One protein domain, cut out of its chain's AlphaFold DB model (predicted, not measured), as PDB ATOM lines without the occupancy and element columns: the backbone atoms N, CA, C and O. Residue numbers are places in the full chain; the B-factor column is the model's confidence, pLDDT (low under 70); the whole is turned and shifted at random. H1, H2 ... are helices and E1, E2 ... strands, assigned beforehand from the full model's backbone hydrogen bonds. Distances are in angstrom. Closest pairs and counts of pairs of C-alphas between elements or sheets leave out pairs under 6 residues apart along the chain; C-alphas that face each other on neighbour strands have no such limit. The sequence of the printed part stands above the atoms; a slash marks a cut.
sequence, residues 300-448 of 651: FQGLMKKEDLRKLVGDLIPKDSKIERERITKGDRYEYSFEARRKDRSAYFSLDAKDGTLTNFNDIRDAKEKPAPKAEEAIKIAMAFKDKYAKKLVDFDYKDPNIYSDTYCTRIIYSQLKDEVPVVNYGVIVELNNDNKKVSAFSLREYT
ATOM      1  N   PHE A 300       9.178 -15.706   3.162       56.94
ATOM      2  CA  PHE A 300       8.949 -15.811   4.607       56.94
ATOM      3  C   PHE A 300       8.369 -17.169   5.052       56.94
ATOM      4  O   PHE A 300       8.255 -17.426   6.254       56.94
ATOM      5  N   GLN A 301       7.997 -18.054   4.114       56.44
ATOM      6  CA  GLN A 301       7.487 -19.396   4.416       56.44
ATOM      7  C   GLN A 301       8.637 -20.292   4.897       56.44
ATOM      8  O   GLN A 301       9.303 -20.959   4.113       56.44
ATOM      9  N   GLY A 302       8.892 -20.276   6.204       68.81
ATOM     10  CA  GLY A 302       9.976 -21.031   6.835       68.81
ATOM     11  C   GLY A 302      10.687 -20.286   7.962       68.81
ATOM     12  O   GLY A 302      11.495 -20.898   8.655       68.81
ATOM     13  N   LEU A 303      10.381 -19.000   8.166       81.12
ATOM     14  CA  LEU A 303      10.884 -18.241   9.309       81.12
ATOM     15  C   LEU A 303       9.996 -18.440  10.542       81.12
ATOM     16  O   LEU A 303       8.778 -18.620  10.449       81.12
ATOM     17  N   MET A 304      10.616 -18.377  11.714       84.94
ATOM     18  CA  MET A 304       9.944 -18.330  13.003       84.94
ATOM     19  C   MET A 304       9.150 -17.029  13.163       84.94
ATOM     20  O   MET A 304       9.474 -15.985  12.593       84.94
ATOM     21  N   LYS A 305       8.107 -17.073  13.997       83.06
ATOM     22  CA  LYS A 305       7.352 -15.872  14.368       83.06
ATOM     23  C   LYS A 305       8.200 -14.974  15.264       83.06
ATOM     24  O   LYS A 305       8.891 -15.461  16.159       83.06
ATOM     25  N   LYS A 306       8.071 -13.658  15.083       84.88
ATOM     26  CA  LYS A 306       8.769 -12.634  15.876       84.88
ATOM     27  C   LYS A 306       8.557 -12.815  17.381       84.88
ATOM     28  O   LYS A 306       9.489 -12.689  18.167       84.88
ATOM     29  N   GLU A 307       7.340 -13.152  17.802       87.38
ATOM     30  CA  GLU A 307       7.001 -13.407  19.209       87.38
ATOM     31  C   GLU A 307       7.770 -14.601  19.771       87.38
ATOM     32  O   GLU A 307       8.195 -14.577  20.922       87.38
ATOM     33  N   ASP A 308       7.944 -15.648  18.967       91.38
ATOM     34  CA  ASP A 308       8.647 -16.853  19.386       91.38
ATOM     35  C   ASP A 308      10.160 -16.617  19.414       91.38
ATOM     36  O   ASP A 308      10.811 -17.037  20.367       91.38
ATOM     37  N   LEU A 309      10.700 -15.844  18.465       89.88
ATOM     38  CA  LEU A 309      12.091 -15.381  18.482       89.88
ATOM     39  C   LEU A 309      12.392 -14.520  19.720       89.88
ATOM     40  O   LEU A 309      13.380 -14.761  20.409       89.88
ATOM     41  N   ARG A 310      11.509 -13.578  20.082       92.56
ATOM     42  CA  ARG A 310      11.667 -12.762  21.303       92.56
ATOM     43  C   ARG A 310      11.675 -13.597  22.578       92.56
ATOM     44  O   ARG A 310      12.421 -13.285  23.503       92.56
ATOM     45  N   LYS A 311      10.878 -14.669  22.642       94.00
ATOM     46  CA  LYS A 311      10.870 -15.570  23.808       94.00
ATOM     47  C   LYS A 311      12.210 -16.277  24.006       94.00
ATOM     48  O   LYS A 311      12.560 -16.535  25.153       94.00
ATOM     49  N   LEU A 312      12.964 -16.559  22.938       94.00
ATOM     50  CA  LEU A 312      14.268 -17.234  23.034       94.00
ATOM     51  C   LEU A 312      15.315 -16.415  23.794       94.00
ATOM     52  O   LEU A 312      16.203 -16.994  24.412       94.00
ATOM     53  N   VAL A 313      15.187 -15.087  23.775       94.44
ATOM     54  CA  VAL A 313      16.083 -14.142  24.464       94.44
ATOM     55  C   VAL A 313      15.370 -13.371  25.574       94.44
ATOM     56  O   VAL A 313      15.886 -12.378  26.083       94.44
ATOM     57  N   GLY A 314      14.169 -13.809  25.962       93.44
ATOM     58  CA  GLY A 314      13.286 -13.052  26.848       93.44
ATOM     59  C   GLY A 314      13.885 -12.758  28.224       93.44
ATOM     60  O   GLY A 314      13.561 -11.738  28.825       93.44
ATOM     61  N   ASP A 315      14.791 -13.605  28.716       94.00
ATOM     62  CA  ASP A 315      15.486 -13.391  29.987       94.00
ATOM     63  C   ASP A 315      16.633 -12.367  29.912       94.00
ATOM     64  O   ASP A 315      17.071 -11.868  30.951       94.00
ATOM     65  N   LEU A 316      17.084 -12.013  28.703       94.00
ATOM     66  CA  LEU A 316      18.040 -10.929  28.461       94.00
ATOM     67  C   LEU A 316      17.350  -9.564  28.316       94.00
ATOM     68  O   LEU A 316      17.968  -8.529  28.583       94.00
ATOM     69  N   ILE A 317      16.071  -9.552  27.923       93.50
ATOM     70  CA  ILE A 317      15.300  -8.324  27.705       93.50
ATOM     71  C   ILE A 317      15.154  -7.558  29.035       93.50
ATOM     72  O   ILE A 317      14.670  -8.116  30.028       93.50
ATOM     73  N   PRO A 318      15.554  -6.270  29.104       90.44
ATOM     74  CA  PRO A 318      15.388  -5.469  30.310       90.44
ATOM     75  C   PRO A 318      13.918  -5.408  30.734       90.44
ATOM     76  O   PRO A 318      13.037  -5.130  29.920       90.44
ATOM     77  N   LYS A 319      13.647  -5.606  32.030       89.50
ATOM     78  CA  LYS A 319      12.296  -5.414  32.574       89.50
ATOM     79  C   LYS A 319      11.795  -3.999  32.275       89.50
ATOM     80  O   LYS A 319      12.569  -3.039  32.372       89.50
ATOM     81  N   ASP A 320      10.513  -3.917  31.928       89.88
ATOM     82  CA  ASP A 320       9.772  -2.686  31.622       89.88
ATOM     83  C   ASP A 320      10.279  -1.915  30.388       89.88
ATOM     84  O   ASP A 320       9.979  -0.734  30.216       89.88
ATOM     85  N   SER A 321      11.050  -2.575  29.519       91.56
ATOM     86  CA  SER A 321      11.459  -2.009  28.232       91.56
ATOM     87  C   SER A 321      10.328  -2.043  27.202       91.56
ATOM     88  O   SER A 321       9.473  -2.933  27.202       91.56
ATOM     89  N   LYS A 322      10.337  -1.063  26.298       93.69
ATOM     90  CA  LYS A 322       9.522  -1.057  25.083       93.69
ATOM     91  C   LYS A 322      10.333  -1.635  23.930       93.69
ATOM     92  O   LYS A 322      11.534  -1.397  23.851       93.69
ATOM     93  N   ILE A 323       9.671  -2.383  23.051       91.50
ATOM     94  CA  ILE A 323      10.295  -2.887  21.826       91.50
ATOM     95  C   ILE A 323      10.185  -1.815  20.744       91.50
ATOM     96  O   ILE A 323       9.084  -1.367  20.431       91.50
ATOM     97  N   GLU A 324      11.322  -1.428  20.184       89.31
ATOM     98  CA  GLU A 324      11.478  -0.404  19.155       89.31
ATOM     99  C   GLU A 324      12.353  -0.942  18.006       89.31
ATOM    100  O   GLU A 324      13.048  -1.951  18.154       89.31
ATOM    101  N   ARG A 325      12.303  -0.282  16.838       80.56
ATOM    102  CA  ARG A 325      13.164  -0.562  15.664       80.56
ATOM    103  C   ARG A 325      13.198  -2.037  15.229       80.56
ATOM    104  O   ARG A 325      14.230  -2.562  14.817       80.56
ATOM    105  N   GLU A 326      12.055  -2.709  15.325       86.44
ATOM    106  CA  GLU A 326      11.916  -4.122  14.985       86.44
ATOM    107  C   GLU A 326      11.875  -4.336  13.463       86.44
ATOM    108  O   GLU A 326      11.016  -3.783  12.773       86.44
ATOM    109  N   ARG A 327      12.754  -5.189  12.929       82.81
ATOM    110  CA  ARG A 327      12.812  -5.502  11.493       82.81
ATOM    111  C   ARG A 327      13.278  -6.928  11.220       82.81
ATOM    112  O   ARG A 327      13.901  -7.558  12.068       82.81
ATOM    113  N   ILE A 328      12.982  -7.417  10.018       79.06
ATOM    114  CA  ILE A 328      13.642  -8.594   9.444       79.06
ATOM    115  C   ILE A 328      14.423  -8.124   8.222       79.06
ATOM    116  O   ILE A 328      13.851  -7.479   7.345       79.06
ATOM    117  N   THR A 329      15.711  -8.433   8.169       74.50
ATOM    118  CA  THR A 329      16.590  -8.144   7.031       74.50
ATOM    119  C   THR A 329      17.023  -9.443   6.360       74.50
ATOM    120  O   THR A 329      17.036 -10.508   6.977       74.50
ATOM    121  N   LYS A 330      17.349  -9.370   5.068       66.75
ATOM    122  CA  LYS A 330      17.885 -10.488   4.285       66.75
ATOM    123  C   LYS A 330      19.315 -10.143   3.874       66.75
ATOM    124  O   LYS A 330      19.505  -9.214   3.095       66.75
ATOM    125  N   GLY A 331      20.282 -10.867   4.426       66.88
ATOM    126  CA  GLY A 331      21.670 -10.931   3.958       66.88
ATOM    127  C   GLY A 331      21.997 -12.375   3.578       66.88
ATOM    128  O   GLY A 331      21.177 -13.027   2.931       66.88
ATOM    129  N   ASP A 332      23.122 -12.904   4.069       65.38
ATOM    130  CA  ASP A 332      23.474 -14.337   3.960       65.38
ATOM    131  C   ASP A 332      22.456 -15.239   4.686       65.38
ATOM    132  O   ASP A 332      22.224 -16.391   4.318       65.38
ATOM    133  N   ARG A 333      21.795 -14.677   5.706       75.62
ATOM    134  CA  ARG A 333      20.651 -15.249   6.426       75.62
ATOM    135  C   ARG A 333      19.525 -14.229   6.571       75.62
ATOM    136  O   ARG A 333      19.723 -13.026   6.388       75.62
ATOM    137  N   TYR A 334      18.334 -14.718   6.909       81.75
ATOM    138  CA  TYR A 334      17.255 -13.852   7.375       81.75
ATOM    139  C   TYR A 334      17.503 -13.522   8.838       81.75
ATOM    140  O   TYR A 334      17.539 -14.429   9.663       81.75
ATOM    141  N   GLU A 335      17.654 -12.247   9.163       85.31
ATOM    142  CA  GLU A 335      17.957 -11.802  10.518       85.31
ATOM    143  C   GLU A 335      16.797 -10.981  11.072       85.31
ATOM    144  O   GLU A 335      16.350 -10.014  10.460       85.31
ATOM    145  N   TYR A 336      16.279 -11.386  12.227       90.75
ATOM    146  CA  TYR A 336      15.296 -10.640  12.997       90.75
ATOM    147  C   TYR A 336      16.012  -9.805  14.055       90.75
ATOM    148  O   TYR A 336      16.618 -10.361  14.973       90.75
ATOM    149  N   SER A 337      15.906  -8.482  13.955       92.81
ATOM    150  CA  SER A 337      16.558  -7.541  14.868       92.81
ATOM    151  C   SER A 337      15.540  -6.639  15.554       92.81
ATOM    152  O   SER A 337      14.556  -6.220  14.940       92.81
ATOM    153  N   PHE A 338      15.789  -6.307  16.818       93.75
ATOM    154  CA  PHE A 338      14.969  -5.366  17.582       93.75
ATOM    155  C   PHE A 338      15.778  -4.677  18.685       93.75
ATOM    156  O   PHE A 338      16.792  -5.203  19.151       93.75
ATOM    157  N   GLU A 339      15.306  -3.509  19.118       95.25
ATOM    158  CA  GLU A 339      15.800  -2.804  20.299       95.25
ATOM    159  C   GLU A 339      14.772  -2.919  21.429       95.25
ATOM    160  O   GLU A 339      13.571  -2.761  21.222       95.25
ATOM    161  N   ALA A 340      15.236  -3.189  22.643       95.19
ATOM    162  CA  ALA A 340      14.459  -3.103  23.866       95.19
ATOM    163  C   ALA A 340      14.959  -1.908  24.685       95.19
ATOM    164  O   ALA A 340      16.046  -1.960  25.268       95.19
ATOM    165  N   ARG A 341      14.172  -0.828  24.730       92.06
ATOM    166  CA  ARG A 341      14.590   0.469  25.271       92.06
ATOM    167  C   ARG A 341      13.791   0.894  26.498       92.06
ATOM    168  O   ARG A 341      12.579   0.696  26.592       92.06
ATOM    169  N   ARG A 342      14.484   1.531  27.440       89.25
ATOM    170  CA  ARG A 342      13.926   2.342  28.530       89.25
ATOM    171  C   ARG A 342      14.863   3.524  28.810       89.25
ATOM    172  O   ARG A 342      15.930   3.618  28.216       89.25
ATOM    173  N   LYS A 343      14.470   4.437  29.704       82.81
ATOM    174  CA  LYS A 343      15.131   5.746  29.896       82.81
ATOM    175  C   LYS A 343      16.660   5.685  30.084       82.81
ATOM    176  O   LYS A 343      17.343   6.590  29.627       82.81
ATOM    177  N   ASP A 344      17.170   4.663  30.766       83.69
ATOM    178  CA  ASP A 344      18.565   4.524  31.210       83.69
ATOM    179  C   ASP A 344      19.303   3.324  30.587       83.69
ATOM    180  O   ASP A 344      20.420   3.009  30.994       83.69
ATOM    181  N   ARG A 345      18.657   2.583  29.676       88.19
ATOM    182  CA  ARG A 345      19.182   1.313  29.164       88.19
ATOM    183  C   ARG A 345      18.551   0.945  27.827       88.19
ATOM    184  O   ARG A 345      17.323   0.942  27.708       88.19
ATOM    185  N   SER A 346      19.386   0.531  26.885       91.88
ATOM    186  CA  SER A 346      18.968  -0.047  25.604       91.88
ATOM    187  C   SER A 346      19.621  -1.409  25.427       91.88
ATOM    188  O   SER A 346      20.804  -1.567  25.702       91.88
ATOM    189  N   ALA A 347      18.863  -2.391  24.956       94.75
ATOM    190  CA  ALA A 347      19.400  -3.689  24.576       94.75
ATOM    191  C   ALA A 347      19.048  -4.001  23.121       94.75
ATOM    192  O   ALA A 347      17.874  -4.014  22.758       94.75
ATOM    193  N   TYR A 348      20.056  -4.263  22.300       96.12
ATOM    194  CA  TYR A 348      19.913  -4.615  20.893       96.12
ATOM    195  C   TYR A 348      20.060  -6.115  20.724       96.12
ATOM    196  O   TYR A 348      20.943  -6.723  21.327       96.12
ATOM    197  N   PHE A 349      19.219  -6.698  19.880       96.50
ATOM    198  CA  PHE A 349      19.210  -8.125  19.594       96.50
ATOM    199  C   PHE A 349      19.175  -8.352  18.091       96.50
ATOM    200  O   PHE A 349      18.555  -7.586  17.350       96.50
ATOM    201  N   SER A 350      19.819  -9.416  17.630       94.06
ATOM    202  CA  SER A 350      19.647  -9.951  16.283       94.06
ATOM    203  C   SER A 350      19.724 -11.471  16.320       94.06
ATOM    204  O   SER A 350      20.602 -12.033  16.973       94.06
ATOM    205  N   LEU A 351      18.754 -12.127  15.690       93.06
ATOM    206  CA  LEU A 351      18.609 -13.576  15.679       93.06
ATOM    207  C   LEU A 351      18.419 -14.072  14.251       93.06
ATOM    208  O   LEU A 351      17.692 -13.446  13.480       93.06
ATOM    209  N   ASP A 352      18.972 -15.237  13.929       90.00
ATOM    210  CA  ASP A 352      18.601 -15.958  12.715       90.00
ATOM    211  C   ASP A 352      17.100 -16.272  12.768       90.00
ATOM    212  O   ASP A 352      16.602 -16.959  13.662       90.00
ATOM    213  N   ALA A 353      16.347 -15.729  11.818       87.50
ATOM    214  CA  ALA A 353      14.901 -15.836  11.794       87.50
ATOM    215  C   ALA A 353      14.420 -17.258  11.461       87.50
ATOM    216  O   ALA A 353      13.235 -17.540  11.626       87.50
ATOM    217  N   LYS A 354      15.290 -18.161  10.995       86.12
ATOM    218  CA  LYS A 354      14.953 -19.545  10.646       86.12
ATOM    219  C   LYS A 354      15.014 -20.485  11.847       86.12
ATOM    220  O   LYS A 354      14.146 -21.346  11.972       86.12
ATOM    221  N   ASP A 355      16.018 -20.345  12.713       89.25
ATOM    222  CA  ASP A 355      16.240 -21.265  13.843       89.25
ATOM    223  C   ASP A 355      16.379 -20.595  15.223       89.25
ATOM    224  O   ASP A 355      16.398 -21.281  16.255       89.25
ATOM    225  N   GLY A 356      16.399 -19.261  15.254       90.38
ATOM    226  CA  GLY A 356      16.448 -18.466  16.470       90.38
ATOM    227  C   GLY A 356      17.818 -18.414  17.137       90.38
ATOM    228  O   GLY A 356      17.894 -18.102  18.327       90.38
ATOM    229  N   THR A 357      18.886 -18.741  16.411       91.88
ATOM    230  CA  THR A 357      20.269 -18.549  16.861       91.88
ATOM    231  C   THR A 357      20.542 -17.069  17.092       91.88
ATOM    232  O   THR A 357      20.342 -16.259  16.190       91.88
ATOM    233  N   LEU A 358      20.994 -16.693  18.291       93.38
ATOM    234  CA  LEU A 358      21.411 -15.321  18.582       93.38
ATOM    235  C   LEU A 358      22.689 -15.015  17.796       93.38
ATOM    236  O   LEU A 358      23.703 -15.678  18.004       93.38
ATOM    237  N   THR A 359      22.647 -14.018  16.913       91.12
ATOM    238  CA  THR A 359      23.805 -13.577  16.119       91.12
ATOM    239  C   THR A 359      24.454 -12.338  16.715       91.12
ATOM    240  O   THR A 359      25.673 -12.205  16.673       91.12
ATOM    241  N   ASN A 360      23.664 -11.453  17.326       93.31
ATOM    242  CA  ASN A 360      24.166 -10.246  17.968       93.31
ATOM    243  C   ASN A 360      23.339  -9.878  19.206       93.31
ATOM    244  O   ASN A 360      22.109  -9.947  19.196       93.31
ATOM    245  N   PHE A 361      24.015  -9.438  20.260       96.19
ATOM    246  CA  PHE A 361      23.409  -8.850  21.446       96.19
ATOM    247  C   PHE A 361      24.304  -7.734  21.975       96.19
ATOM    248  O   PHE A 361      25.517  -7.907  22.048       96.19
ATOM    249  N   ASN A 362      23.715  -6.600  22.344       95.44
ATOM    250  CA  ASN A 362      24.432  -5.504  22.988       95.44
ATOM    251  C   ASN A 362      23.544  -4.830  24.037       95.44
ATOM    252  O   ASN A 362      22.468  -4.337  23.711       95.44
ATOM    253  N   ASP A 363      23.993  -4.804  25.284       93.19
ATOM    254  CA  ASP A 363      23.325  -4.231  26.444       93.19
ATOM    255  C   ASP A 363      24.019  -2.932  26.853       93.19
ATOM    256  O   ASP A 363      24.979  -2.921  27.627       93.19
ATOM    257  N   ILE A 364      23.502  -1.829  26.321       86.31
ATOM    258  CA  ILE A 364      24.028  -0.489  26.536       86.31
ATOM    259  C   ILE A 364      23.466   0.064  27.843       86.31
ATOM    260  O   ILE A 364      22.262   0.311  27.985       86.31
ATOM    261  N   ARG A 365      24.370   0.265  28.799       83.06
ATOM    262  CA  ARG A 365      24.105   0.824  30.124       83.06
ATOM    263  C   ARG A 365      25.370   1.454  30.694       83.06
ATOM    264  O   ARG A 365      26.475   1.069  30.313       83.06
ATOM    265  N   ASP A 366      25.204   2.298  31.702       78.56
ATOM    266  CA  ASP A 366      26.333   2.768  32.498       78.56
ATOM    267  C   ASP A 366      26.992   1.595  33.242       78.56
ATOM    268  O   ASP A 366      26.330   0.819  33.945       78.56
ATOM    269  N   ALA A 367      28.309   1.468  33.088       79.88
ATOM    270  CA  ALA A 367      29.138   0.497  33.786       79.88
ATOM    271  C   ALA A 367      30.088   1.225  34.741       79.88
ATOM    272  O   ALA A 367      30.619   2.287  34.421       79.88
ATOM    273  N   LYS A 368      30.298   0.654  35.929       85.31
ATOM    274  CA  LYS A 368      31.291   1.157  36.881       85.31
ATOM    275  C   LYS A 368      32.605   0.427  36.686       85.31
ATOM    276  O   LYS A 368      32.610  -0.778  36.457       85.31
ATOM    277  N   GLU A 369      33.701   1.144  36.893       87.06
ATOM    278  CA  GLU A 369      35.026   0.541  36.902       87.06
ATOM    279  C   GLU A 369      35.146  -0.512  38.009       87.06
ATOM    280  O   GLU A 369      34.960  -0.227  39.201       87.06
ATOM    281  N   LYS A 370      35.474  -1.739  37.611       90.00
ATOM    282  CA  LYS A 370      35.811  -2.865  38.475       90.00
ATOM    283  C   LYS A 370      36.968  -3.673  37.888       90.00
ATOM    284  O   LYS A 370      37.108  -3.771  36.675       90.00
ATOM    285  N   PRO A 371      37.787  -4.309  38.742       87.56
ATOM    286  CA  PRO A 371      38.796  -5.243  38.265       87.56
ATOM    287  C   PRO A 371      38.173  -6.347  37.406       87.56
ATOM    288  O   PRO A 371      37.124  -6.892  37.764       87.56
ATOM    289  N   ALA A 372      38.853  -6.695  36.317       88.75
ATOM    290  CA  ALA A 372      38.466  -7.806  35.464       88.75
ATOM    291  C   ALA A 372      38.360  -9.126  36.257       88.75
ATOM    292  O   ALA A 372      39.158  -9.367  37.176       88.75
ATOM    293  N   PRO A 373      37.388 -10.001  35.933       89.00
ATOM    294  CA  PRO A 373      37.347 -11.357  36.464       89.00
ATOM    295  C   PRO A 373      38.600 -12.147  36.068       89.00
ATOM    296  O   PRO A 373      39.301 -11.822  35.109       89.00
ATOM    297  N   LYS A 374      38.865 -13.239  36.790       90.44
ATOM    298  CA  LYS A 374      39.905 -14.189  36.375       90.44
ATOM    299  C   LYS A 374      39.528 -14.813  35.031       90.44
ATOM    300  O   LYS A 374      38.348 -15.080  34.793       90.44
ATOM    301  N   ALA A 375      40.525 -15.095  34.195       87.69
ATOM    302  CA  ALA A 375      40.318 -15.642  32.856       87.69
ATOM    303  C   ALA A 375      39.453 -16.916  32.871       87.69
ATOM    304  O   ALA A 375      38.520 -17.033  32.081       87.69
ATOM    305  N   GLU A 376      39.674 -17.828  33.821       89.88
ATOM    306  CA  GLU A 376      38.914 -19.080  33.920       89.88
ATOM    307  C   GLU A 376      37.434 -18.845  34.265       89.88
ATOM    308  O   GLU A 376      36.552 -19.555  33.780       89.88
ATOM    309  N   GLU A 377      37.145 -17.833  35.090       92.38
ATOM    310  CA  GLU A 377      35.773 -17.425  35.411       92.38
ATOM    311  C   GLU A 377      35.096 -16.817  34.176       92.38
ATOM    312  O   GLU A 377      33.966 -17.185  33.847       92.38
ATOM    313  N   ALA A 378      35.807 -15.938  33.467       91.69
ATOM    314  CA  ALA A 378      35.314 -15.271  32.269       91.69
ATOM    315  C   ALA A 378      34.987 -16.269  31.145       91.69
ATOM    316  O   ALA A 378      33.884 -16.241  30.596       91.69
ATOM    317  N   ILE A 379      35.899 -17.213  30.877       91.00
ATOM    318  CA  ILE A 379      35.711 -18.303  29.907       91.00
ATOM    319  C   ILE A 379      34.473 -19.129  30.262       91.00
ATOM    320  O   ILE A 379      33.658 -19.438  29.392       91.00
ATOM    321  N   LYS A 380      34.285 -19.471  31.543       91.94
ATOM    322  CA  LYS A 380      33.131 -20.265  31.980       91.94
ATOM    323  C   LYS A 380      31.803 -19.546  31.724       91.94
ATOM    324  O   LYS A 380      30.845 -20.182  31.285       91.94
ATOM    325  N   ILE A 381      31.739 -18.241  31.994       93.12
ATOM    326  CA  ILE A 381      30.540 -17.430  31.732       93.12
ATOM    327  C   ILE A 381      30.281 -17.342  30.224       93.12
ATOM    328  O   ILE A 381      29.148 -17.552  29.787       93.12
ATOM    329  N   ALA A 382      31.326 -17.085  29.434       91.50
ATOM    330  CA  ALA A 382      31.225 -16.965  27.984       91.50
ATOM    331  C   ALA A 382      30.722 -18.258  27.326       91.50
ATOM    332  O   ALA A 382      29.775 -18.219  26.537       91.50
ATOM    333  N   MET A 383      31.274 -19.408  27.724       88.44
ATOM    334  CA  MET A 383      30.840 -20.723  27.244       88.44
ATOM    335  C   MET A 383      29.376 -21.005  27.588       88.44
ATOM    336  O   MET A 383      28.605 -21.380  26.710       88.44
ATOM    337  N   ALA A 384      28.960 -20.743  28.832       91.06
ATOM    338  CA  ALA A 384      27.576 -20.960  29.249       91.06
ATOM    339  C   ALA A 384      26.579 -20.075  28.483       91.06
ATOM    340  O   ALA A 384      25.473 -20.517  28.165       91.06
ATOM    341  N   PHE A 385      26.952 -18.828  28.179       92.00
ATOM    342  CA  PHE A 385      26.116 -17.931  27.383       92.00
ATOM    343  C   PHE A 385      25.999 -18.421  25.937       92.00
ATOM    344  O   PHE A 385      24.893 -18.540  25.409       92.00
ATOM    345  N   LYS A 386      27.134 -18.757  25.320       86.12
ATOM    346  CA  LYS A 386      27.190 -19.281  23.955       86.12
ATOM    347  C   LYS A 386      26.359 -20.556  23.814       86.12
ATOM    348  O   LYS A 386      25.493 -20.607  22.950       86.12
ATOM    349  N   ASP A 387      26.561 -21.543  24.686       85.50
ATOM    350  CA  ASP A 387      25.849 -22.829  24.631       85.50
ATOM    351  C   ASP A 387      24.327 -22.665  24.779       85.50
ATOM    352  O   ASP A 387      23.553 -23.479  24.274       85.50
ATOM    353  N   LYS A 388      23.882 -21.592  25.446       90.12
ATOM    354  CA  LYS A 388      22.462 -21.277  25.597       90.12
ATOM    355  C   LYS A 388      21.855 -20.624  24.349       90.12
ATOM    356  O   LYS A 388      20.714 -20.946  24.010       90.12
ATOM    357  N   TYR A 389      22.568 -19.702  23.698       89.00
ATOM    358  CA  TYR A 389      21.976 -18.811  22.687       89.00
ATOM    359  C   TYR A 389      22.481 -19.008  21.252       89.00
ATOM    360  O   TYR A 389      21.761 -18.660  20.316       89.00
ATOM    361  N   ALA A 390      23.662 -19.590  21.054       77.19
ATOM    362  CA  ALA A 390      24.228 -19.856  19.736       77.19
ATOM    363  C   ALA A 390      24.010 -21.332  19.356       77.19
ATOM    364  O   ALA A 390      24.825 -22.204  19.666       77.19
ATOM    365  N   LYS A 391      22.856 -21.641  18.750       67.50
ATOM    366  CA  LYS A 391      22.512 -23.002  18.314       67.50
ATOM    367  C   LYS A 391      23.210 -23.307  16.987       67.50
ATOM    368  O   LYS A 391      23.126 -22.512  16.070       67.50
ATOM    369  N   LYS A 392      23.814 -24.500  16.888       62.94
ATOM    370  CA  LYS A 392      24.745 -24.932  15.822       62.94
ATOM    371  C   LYS A 392      25.998 -24.070  15.760       62.94
ATOM    372  O   LYS A 392      25.946 -22.864  15.595       62.94
ATOM    373  N   LEU A 393      27.142 -24.723  15.883       57.72
ATOM    374  CA  LEU A 393      28.428 -24.058  15.814       57.72
ATOM    375  C   LEU A 393      29.303 -24.841  14.842       57.72
ATOM    376  O   LEU A 393      29.349 -26.073  14.900       57.72
ATOM    377  N   VAL A 394      29.963 -24.102  13.955       59.91
ATOM    378  CA  VAL A 394      31.193 -24.514  13.271       59.91
ATOM    379  C   VAL A 394      32.234 -24.918  14.329       59.91
ATOM    380  O   VAL A 394      32.078 -24.621  15.516       59.91
ATOM    381  N   ASP A 395      33.282 -25.637  13.941       66.25
ATOM    382  CA  ASP A 395      34.418 -25.857  14.836       66.25
ATOM    383  C   ASP A 395      35.047 -24.490  15.168       66.25
ATOM    384  O   ASP A 395      35.440 -23.755  14.265       66.25
ATOM    385  N   PHE A 396      35.064 -24.093  16.440       72.56
ATOM    386  CA  PHE A 396      35.719 -22.861  16.898       72.56
ATOM    387  C   PHE A 396      36.817 -23.242  17.888       72.56
ATOM    388  O   PHE A 396      36.697 -24.241  18.605       72.56
ATOM    389  N   ASP A 397      37.859 -22.421  17.981       70.62
ATOM    390  CA  ASP A 397      38.934 -22.646  18.939       70.62
ATOM    391  C   ASP A 397      38.491 -22.272  20.356       70.62
ATOM    392  O   ASP A 397      38.700 -21.161  20.841       70.62
ATOM    393  N   TYR A 398      37.859 -23.225  21.033       68.00
ATOM    394  CA  TYR A 398      37.488 -23.093  22.441       68.00
ATOM    395  C   TYR A 398      38.641 -23.373  23.405       68.00
ATOM    396  O   TYR A 398      38.469 -23.191  24.611       68.00
ATOM    397  N   LYS A 399      39.782 -23.861  22.905       73.50
ATOM    398  CA  LYS A 399      40.921 -24.248  23.741       73.50
ATOM    399  C   LYS A 399      41.839 -23.063  24.010       73.50
ATOM    400  O   LYS A 399      42.413 -23.013  25.095       73.50
ATOM    401  N   ASP A 400      41.945 -22.127  23.070       79.19
ATOM    402  CA  ASP A 400      42.886 -21.009  23.155       79.19
ATOM    403  C   ASP A 400      42.269 -19.653  22.725       79.19
ATOM    404  O   ASP A 400      42.708 -19.043  21.738       79.19
ATOM    405  N   PRO A 401      41.235 -19.158  23.448       84.62
ATOM    406  CA  PRO A 401      40.582 -17.894  23.125       84.62
ATOM    407  C   PRO A 401      41.484 -16.684  23.373       84.62
ATOM    408  O   PRO A 401      42.235 -16.631  24.349       84.62
ATOM    409  N   ASN A 402      41.308 -15.641  22.563       83.81
ATOM    410  CA  ASN A 402      41.926 -14.345  22.834       83.81
ATOM    411  C   ASN A 402      41.102 -13.591  23.887       83.81
ATOM    412  O   ASN A 402      39.887 -13.434  23.740       83.81
ATOM    413  N   ILE A 403      41.762 -13.122  24.950       86.81
ATOM    414  CA  ILE A 403      41.118 -12.417  26.065       86.81
ATOM    415  C   ILE A 403      41.714 -11.020  26.203       86.81
ATOM    416  O   ILE A 403      42.912 -10.860  26.433       86.81
ATOM    417  N   TYR A 404      40.846 -10.016  26.126       84.56
ATOM    418  CA  TYR A 404      41.169  -8.612  26.357       84.56
ATOM    419  C   TYR A 404      40.368  -8.121  27.553       84.56
ATOM    420  O   TYR A 404      39.220  -8.522  27.749       84.56
ATOM    421  N   SER A 405      40.961  -7.308  28.417       84.25
ATOM    422  CA  SER A 405      40.277  -6.829  29.618       84.25
ATOM    423  C   SER A 405      40.764  -5.452  30.020       84.25
ATOM    424  O   SER A 405      41.964  -5.186  29.990       84.25
ATOM    425  N   ASP A 406      39.828  -4.620  30.457       81.88
ATOM    426  CA  ASP A 406      40.074  -3.340  31.109       81.88
ATOM    427  C   ASP A 406      39.269  -3.250  32.422       81.88
ATOM    428  O   ASP A 406      38.870  -4.267  33.000       81.88
ATOM    429  N   THR A 407      39.072  -2.046  32.958       82.69
ATOM    430  CA  THR A 407      38.290  -1.831  34.185       82.69
ATOM    431  C   THR A 407      36.775  -1.843  33.959       82.69
ATOM    432  O   THR A 407      36.021  -1.914  34.921       82.69
ATOM    433  N   TYR A 408      36.283  -1.801  32.729       85.50
ATOM    434  CA  TYR A 408      34.855  -1.784  32.406       85.50
ATOM    435  C   TYR A 408      34.363  -3.141  31.908       85.50
ATOM    436  O   TYR A 408      33.273  -3.585  32.289       85.50
ATOM    437  N   CYS A 409      35.161  -3.815  31.082       90.38
ATOM    438  CA  CYS A 409      34.768  -5.030  30.400       90.38
ATOM    439  C   CYS A 409      35.894  -6.061  30.245       90.38
ATOM    440  O   CYS A 409      37.090  -5.768  30.322       90.38
ATOM    441  N   THR A 410      35.482  -7.303  30.016       92.38
ATOM    442  CA  THR A 410      36.350  -8.412  29.619       92.38
ATOM    443  C   THR A 410      35.776  -9.048  28.365       92.38
ATOM    444  O   THR A 410      34.675  -9.592  28.392       92.38
ATOM    445  N   ARG A 411      36.527  -8.996  27.268       91.56
ATOM    446  CA  ARG A 411      36.166  -9.545  25.962       91.56
ATOM    447  C   ARG A 411      36.895 -10.860  25.718       91.56
ATOM    448  O   ARG A 411      38.113 -10.925  25.846       91.56
ATOM    449  N   ILE A 412      36.144 -11.886  25.339       91.44
ATOM    450  CA  ILE A 412      36.618 -13.223  24.995       91.44
ATOM    451  C   ILE A 412      36.274 -13.478  23.529       91.44
ATOM    452  O   ILE A 412      35.118 -13.326  23.132       91.44
ATOM    453  N   ILE A 413      37.269 -13.858  22.733       88.25
ATOM    454  CA  ILE A 413      37.135 -14.094  21.295       88.25
ATOM    455  C   ILE A 413      37.529 -15.539  20.990       88.25
ATOM    456  O   ILE A 413      38.663 -15.947  21.236       88.25
ATOM    457  N   TYR A 414      36.587 -16.291  20.430       87.62
ATOM    458  CA  TYR A 414      36.772 -17.647  19.927       87.62
ATOM    459  C   TYR A 414      36.764 -17.608  18.403       87.62
ATOM    460  O   TYR A 414      35.713 -17.370  17.809       87.62
ATOM    461  N   SER A 415      37.909 -17.828  17.763       87.00
ATOM    462  CA  SER A 415      37.997 -17.823  16.299       87.00
ATOM    463  C   SER A 415      37.324 -19.052  15.699       87.00
ATOM    464  O   SER A 415      37.399 -20.147  16.259       87.00
ATOM    465  N   GLN A 416      36.683 -18.890  14.545       87.81
ATOM    466  CA  GLN A 416      36.267 -20.021  13.718       87.81
ATOM    467  C   GLN A 416      37.510 -20.778  13.260       87.81
ATOM    468  O   GLN A 416      38.515 -20.154  12.931       87.81
ATOM    469  N   LEU A 417      37.439 -22.104  13.220       88.88
ATOM    470  CA  LEU A 417      38.494 -22.958  12.698       88.88
ATOM    471  C   LEU A 417      38.083 -23.566  11.359       88.88
ATOM    472  O   LEU A 417      36.955 -24.028  11.167       88.88
ATOM    473  N   LYS A 418      39.050 -23.623  10.448       89.31
ATOM    474  CA  LYS A 418      39.011 -24.443   9.244       89.31
ATOM    475  C   LYS A 418      40.273 -25.291   9.210       89.31
ATOM    476  O   LYS A 418      41.371 -24.765   9.068       89.31
ATOM    477  N   ASP A 419      40.119 -26.605   9.361       87.75
ATOM    478  CA  ASP A 419      41.237 -27.558   9.375       87.75
ATOM    479  C   ASP A 419      42.336 -27.125  10.374       87.75
ATOM    480  O   ASP A 419      43.504 -26.997  10.006       87.75
ATOM    481  N   GLU A 420      41.921 -26.814  11.611       87.62
ATOM    482  CA  GLU A 420      42.749 -26.300  12.724       87.62
ATOM    483  C   GLU A 420      43.391 -24.913  12.504       87.62
ATOM    484  O   GLU A 420      44.141 -24.438  13.353       87.62
ATOM    485  N   VAL A 421      43.077 -24.223  11.402       91.25
ATOM    486  CA  VAL A 421      43.561 -22.865  11.110       91.25
ATOM    487  C   VAL A 421      42.475 -21.840  11.455       91.25
ATOM    488  O   VAL A 421      41.343 -21.985  10.981       91.25
ATOM    489  N   PRO A 422      42.773 -20.804  12.261       90.88
ATOM    490  CA  PRO A 422      41.799 -19.778  12.610       90.88
ATOM    491  C   PRO A 422      41.412 -18.919  11.407       90.88
ATOM    492  O   PRO A 422      42.247 -18.581  10.572       90.88
ATOM    493  N   VAL A 423      40.145 -18.521  11.353       88.19
ATOM    494  CA  VAL A 423      39.614 -17.565  10.381       88.19
ATOM    495  C   VAL A 423      39.489 -16.205  11.066       88.19
ATOM    496  O   VAL A 423      38.680 -16.019  11.975       88.19
ATOM    497  N   VAL A 424      40.320 -15.249  10.659       84.12
ATOM    498  CA  VAL A 424      40.400 -13.917  11.273       84.12
ATOM    499  C   VAL A 424      39.066 -13.188  11.119       84.12
ATOM    500  O   VAL A 424      38.476 -13.189  10.045       84.12
ATOM    501  N   ASN A 425      38.605 -12.522  12.184       78.06
ATOM    502  CA  ASN A 425      37.329 -11.788  12.271       78.06
ATOM    503  C   ASN A 425      36.041 -12.635  12.231       78.06
ATOM    504  O   ASN A 425      34.950 -12.066  12.367       78.06
ATOM    505  N   TYR A 426      36.147 -13.960  12.104       85.62
ATOM    506  CA  TYR A 426      35.017 -14.886  12.192       85.62
ATOM    507  C   TYR A 426      35.166 -15.749  13.432       85.62
ATOM    508  O   TYR A 426      36.258 -16.185  13.791       85.62
ATOM    509  N   GLY A 427      34.072 -15.934  14.150       87.19
ATOM    510  CA  GLY A 427      34.143 -16.389  15.518       87.19
ATOM    511  C   GLY A 427      32.936 -16.029  16.360       87.19
ATOM    512  O   GLY A 427      31.955 -15.434  15.906       87.19
ATOM    513  N   VAL A 428      33.076 -16.347  17.639       89.25
ATOM    514  CA  VAL A 428      32.204 -15.887  18.712       89.25
ATOM    515  C   VAL A 428      32.966 -14.870  19.549       89.25
ATOM    516  O   VAL A 428      34.026 -15.171  20.089       89.25
ATOM    517  N   ILE A 429      32.400 -13.680  19.703       90.94
ATOM    518  CA  ILE A 429      32.867 -12.662  20.641       90.94
ATOM    519  C   ILE A 429      31.859 -12.595  21.780       90.94
ATOM    520  O   ILE A 429      30.666 -12.416  21.535       90.94
ATOM    521  N   VAL A 430      32.335 -12.710  23.016       93.38
ATOM    522  CA  VAL A 430      31.539 -12.495  24.226       93.38
ATOM    523  C   VAL A 430      32.211 -11.428  25.068       93.38
ATOM    524  O   VAL A 430      33.385 -11.545  25.400       93.38
ATOM    525  N   GLU A 431      31.469 -10.401  25.447       95.25
ATOM    526  CA  GLU A 431      31.941  -9.347  26.334       95.25
ATOM    527  C   GLU A 431      31.181  -9.393  27.653       95.25
ATOM    528  O   GLU A 431      29.952  -9.471  27.680       95.25
ATOM    529  N   LEU A 432      31.927  -9.360  28.750       95.00
ATOM    530  CA  LEU A 432      31.424  -9.296  30.109       95.00
ATOM    531  C   LEU A 432      31.553  -7.875  30.628       95.00
ATOM    532  O   LEU A 432      32.606  -7.260  30.500       95.00
ATOM    533  N   ASN A 433      30.518  -7.400  31.303       92.56
ATOM    534  CA  ASN A 433      30.593  -6.201  32.118       92.56
ATOM    535  C   ASN A 433      31.257  -6.545  33.462       92.56
ATOM    536  O   ASN A 433      30.740  -7.380  34.209       92.56
ATOM    537  N   ASN A 434      32.369  -5.888  33.799       92.50
ATOM    538  CA  ASN A 434      33.150  -6.220  34.996       92.50
ATOM    539  C   ASN A 434      32.455  -5.812  36.309       92.50
ATOM    540  O   ASN A 434      32.750  -6.391  37.355       92.50
ATOM    541  N   ASP A 435      31.485  -4.887  36.271       91.75
ATOM    542  CA  ASP A 435      30.705  -4.476  37.449       91.75
ATOM    543  C   ASP A 435      29.789  -5.591  37.957       91.75
ATOM    544  O   ASP A 435      29.722  -5.877  39.155       91.75
ATOM    545  N   ASN A 436      29.086  -6.256  37.040       90.06
ATOM    546  CA  ASN A 436      28.051  -7.233  37.385       90.06
ATOM    547  C   ASN A 436      28.328  -8.657  36.882       90.06
ATOM    548  O   ASN A 436      27.532  -9.557  37.164       90.06
ATOM    549  N   LYS A 437      29.435  -8.855  36.159       91.00
ATOM    550  CA  LYS A 437      29.881 -10.127  35.574       91.00
ATOM    551  C   LYS A 437      28.851 -10.787  34.652       91.00
ATOM    552  O   LYS A 437      28.835 -12.009  34.503       91.00
ATOM    553  N   LYS A 438      27.958 -10.002  34.053       92.69
ATOM    554  CA  LYS A 438      27.007 -10.474  33.042       92.69
ATOM    555  C   LYS A 438      27.531 -10.151  31.657       92.69
ATOM    556  O   LYS A 438      28.255  -9.175  31.480       92.69
ATOM    557  N   VAL A 439      27.114 -10.952  30.684       95.12
ATOM    558  CA  VAL A 439      27.367 -10.662  29.274       95.12
ATOM    559  C   VAL A 439      26.691  -9.339  28.916       95.12
ATOM    560  O   VAL A 439      25.481  -9.200  29.113       95.12
ATOM    561  N   SER A 440      27.483  -8.374  28.454       94.25
ATOM    562  CA  SER A 440      27.033  -7.089  27.916       94.25
ATOM    563  C   SER A 440      26.980  -7.104  26.401       94.25
ATOM    564  O   SER A 440      26.105  -6.460  25.840       94.25
ATOM    565  N   ALA A 441      27.856  -7.857  25.736       95.00
ATOM    566  CA  ALA A 441      27.803  -7.997  24.290       95.00
ATOM    567  C   ALA A 441      28.088  -9.429  23.839       95.00
ATOM    568  O   ALA A 441      28.838 -10.174  24.471       95.00
ATOM    569  N   PHE A 442      27.479  -9.811  22.727       94.50
ATOM    570  CA  PHE A 442      27.715 -11.071  22.045       94.50
ATOM    571  C   PHE A 442      27.648 -10.836  20.539       94.50
ATOM    572  O   PHE A 442      26.729 -10.175  20.064       94.50
ATOM    573  N   SER A 443      28.585 -11.405  19.787       91.44
ATOM    574  CA  SER A 443      28.561 -11.407  18.325       91.44
ATOM    575  C   SER A 443      29.007 -12.771  17.815       91.44
ATOM    576  O   SER A 443      30.087 -13.237  18.168       91.44
ATOM    577  N   LEU A 444      28.215 -13.371  16.935       88.50
ATOM    578  CA  LEU A 444      28.547 -14.570  16.173       88.50
ATOM    579  C   LEU A 444      28.710 -14.185  14.703       88.50
ATOM    580  O   LEU A 444      27.787 -13.664  14.074       88.50
ATOM    581  N   ARG A 445      29.888 -14.464  14.154       84.69
ATOM    582  CA  ARG A 445      30.199 -14.288  12.735       84.69
ATOM    583  C   ARG A 445      30.745 -15.592  12.198       84.69
ATOM    584  O   ARG A 445      31.679 -16.142  12.763       84.69
ATOM    585  N   GLU A 446      30.174 -16.061  11.105       84.00
ATOM    586  CA  GLU A 446      30.581 -17.302  10.460       84.00
ATOM    587  C   GLU A 446      31.018 -16.978   9.044       84.00
ATOM    588  O   GLU A 446      30.355 -16.210   8.346       84.00
ATOM    589  N   TYR A 447      32.141 -17.550   8.644       84.44
ATOM    590  CA  TYR A 447      32.579 -17.553   7.268       84.44
ATOM    591  C   TYR A 447      32.086 -18.826   6.596       84.44
ATOM    592  O   TYR A 447      32.462 -19.931   7.000       84.44
ATOM    593  N   THR A 448      31.229 -18.664   5.594       81.94
ATOM    594  CA  THR A 448      30.563 -19.766   4.883       81.94
ATOM    595  C   THR A 448      31.034 -19.934   3.444       81.94
ATOM    596  O   THR A 448      30.565 -20.837   2.754       81.94
TER     597      THR A 448
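What this domain is: This is residues 300 to 448 of the 651 residues of an uncharacterized protein of Peptoniphilus duerdenii ATCC BAA-1640 (UniProt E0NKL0). One broad, twisted sheet of eight antiparallel strands forms a wall, with two helices over one face and the other face bare: two layers, helices on one face of a sheet. Two meanders, each strand the antiparallel neighbour of the one before, E1 to E4 and E5 to E8, join side by side at E4 and E8; short H1 covers part of the first, and longer H2 crosses the second. The 149 printed residues include, along the chain, H1, E1 to E4, H2, E5 to E8; the sheet's order is E1 E2 E3 E4 E8 E7 E6 E5, and the class is mixed, helices and strands. The whole is compact, with a radius of gyration of the C-alphas of 15.6 A, and flat, spanning 43 by 42 by 20 A.

How they stand to each other: H1, residues 306 to 312, is on the sheet at a height of 9.0 A. It runs across the strands, at 77 degrees on the local plane to E3, residues 345 to 352; it is over E3, and only just not over E2, residues 334 to 342, on which 2 of its C-alphas fall. The closest C-alphas of H1 and E3 are those of Leu 309 and Leu 351, 7.3 A apart. E1, residues 322 to 330, and E2 form a hairpin, with N 324 and O 339 at 2.8 A. The hairpin E2 and E3 has N 340 and O 347 at 2.8 A, and that of E3 and E4, residues 358 to 364, has N 348 and O 362 at 2.8 A. H2, residues 375 to 389, is on the same face as H1, at a height of 9.1 A over the sheet. It runs across the strands, at 64 degrees on the local plane to E6, residues 409 to 418; its closest C-alpha pair with E7, residues 421 to 433, is Ala 382 and Val 430, 5.8 A. H1 and H2 are close but not clearly touching, with the C-alphas of Leu 312 and Tyr 389 7.9 A apart. E5, residues 402 to 405, and E6 form a hairpin, with N 404 and O 411 at 2.9 A; the hairpin E6 and E7 has N 414 and O 428 at 2.8 A. E7 and E8, residues 439 to 445, form a hairpin with N 443 and O 429 at 2.9 A; E8 and E4 are antiparallel at 147 degrees, with N 361 and O 442 at 2.8 A. In H1 and H2 every O i to N i+4 pair is within hydrogen-bond range.

Where its parts are: H1 begins at C-alpha 306, (8.769, -12.634, 15.876), and is 10.1 A long. E1 measures 24.3 A, E2 26.8 A, E3 23.9 A and E4 17.0 A. H2, 21.2 A, begins at C-alpha 375, (40.318, -15.642, 32.856). E5 measures 10.3 A, E6 29.0 A and E7 29.8 A; E7 bends by 69 degrees at residue 424. E8, 17.2 A, ends at C-alpha 445, (30.199, -14.288, 12.735).

The domain as a whole: The two C-alphas farthest apart, those of Gln 301 and Pro 371, are 48.2 A apart. The printed part has no cut. The link from H2 to E5, residues 390 to 401, is long. The mean pLDDT of the printed part is 86.5; residues 300 to 302, 330 to 332, 391 to 395 and 398 are under 70.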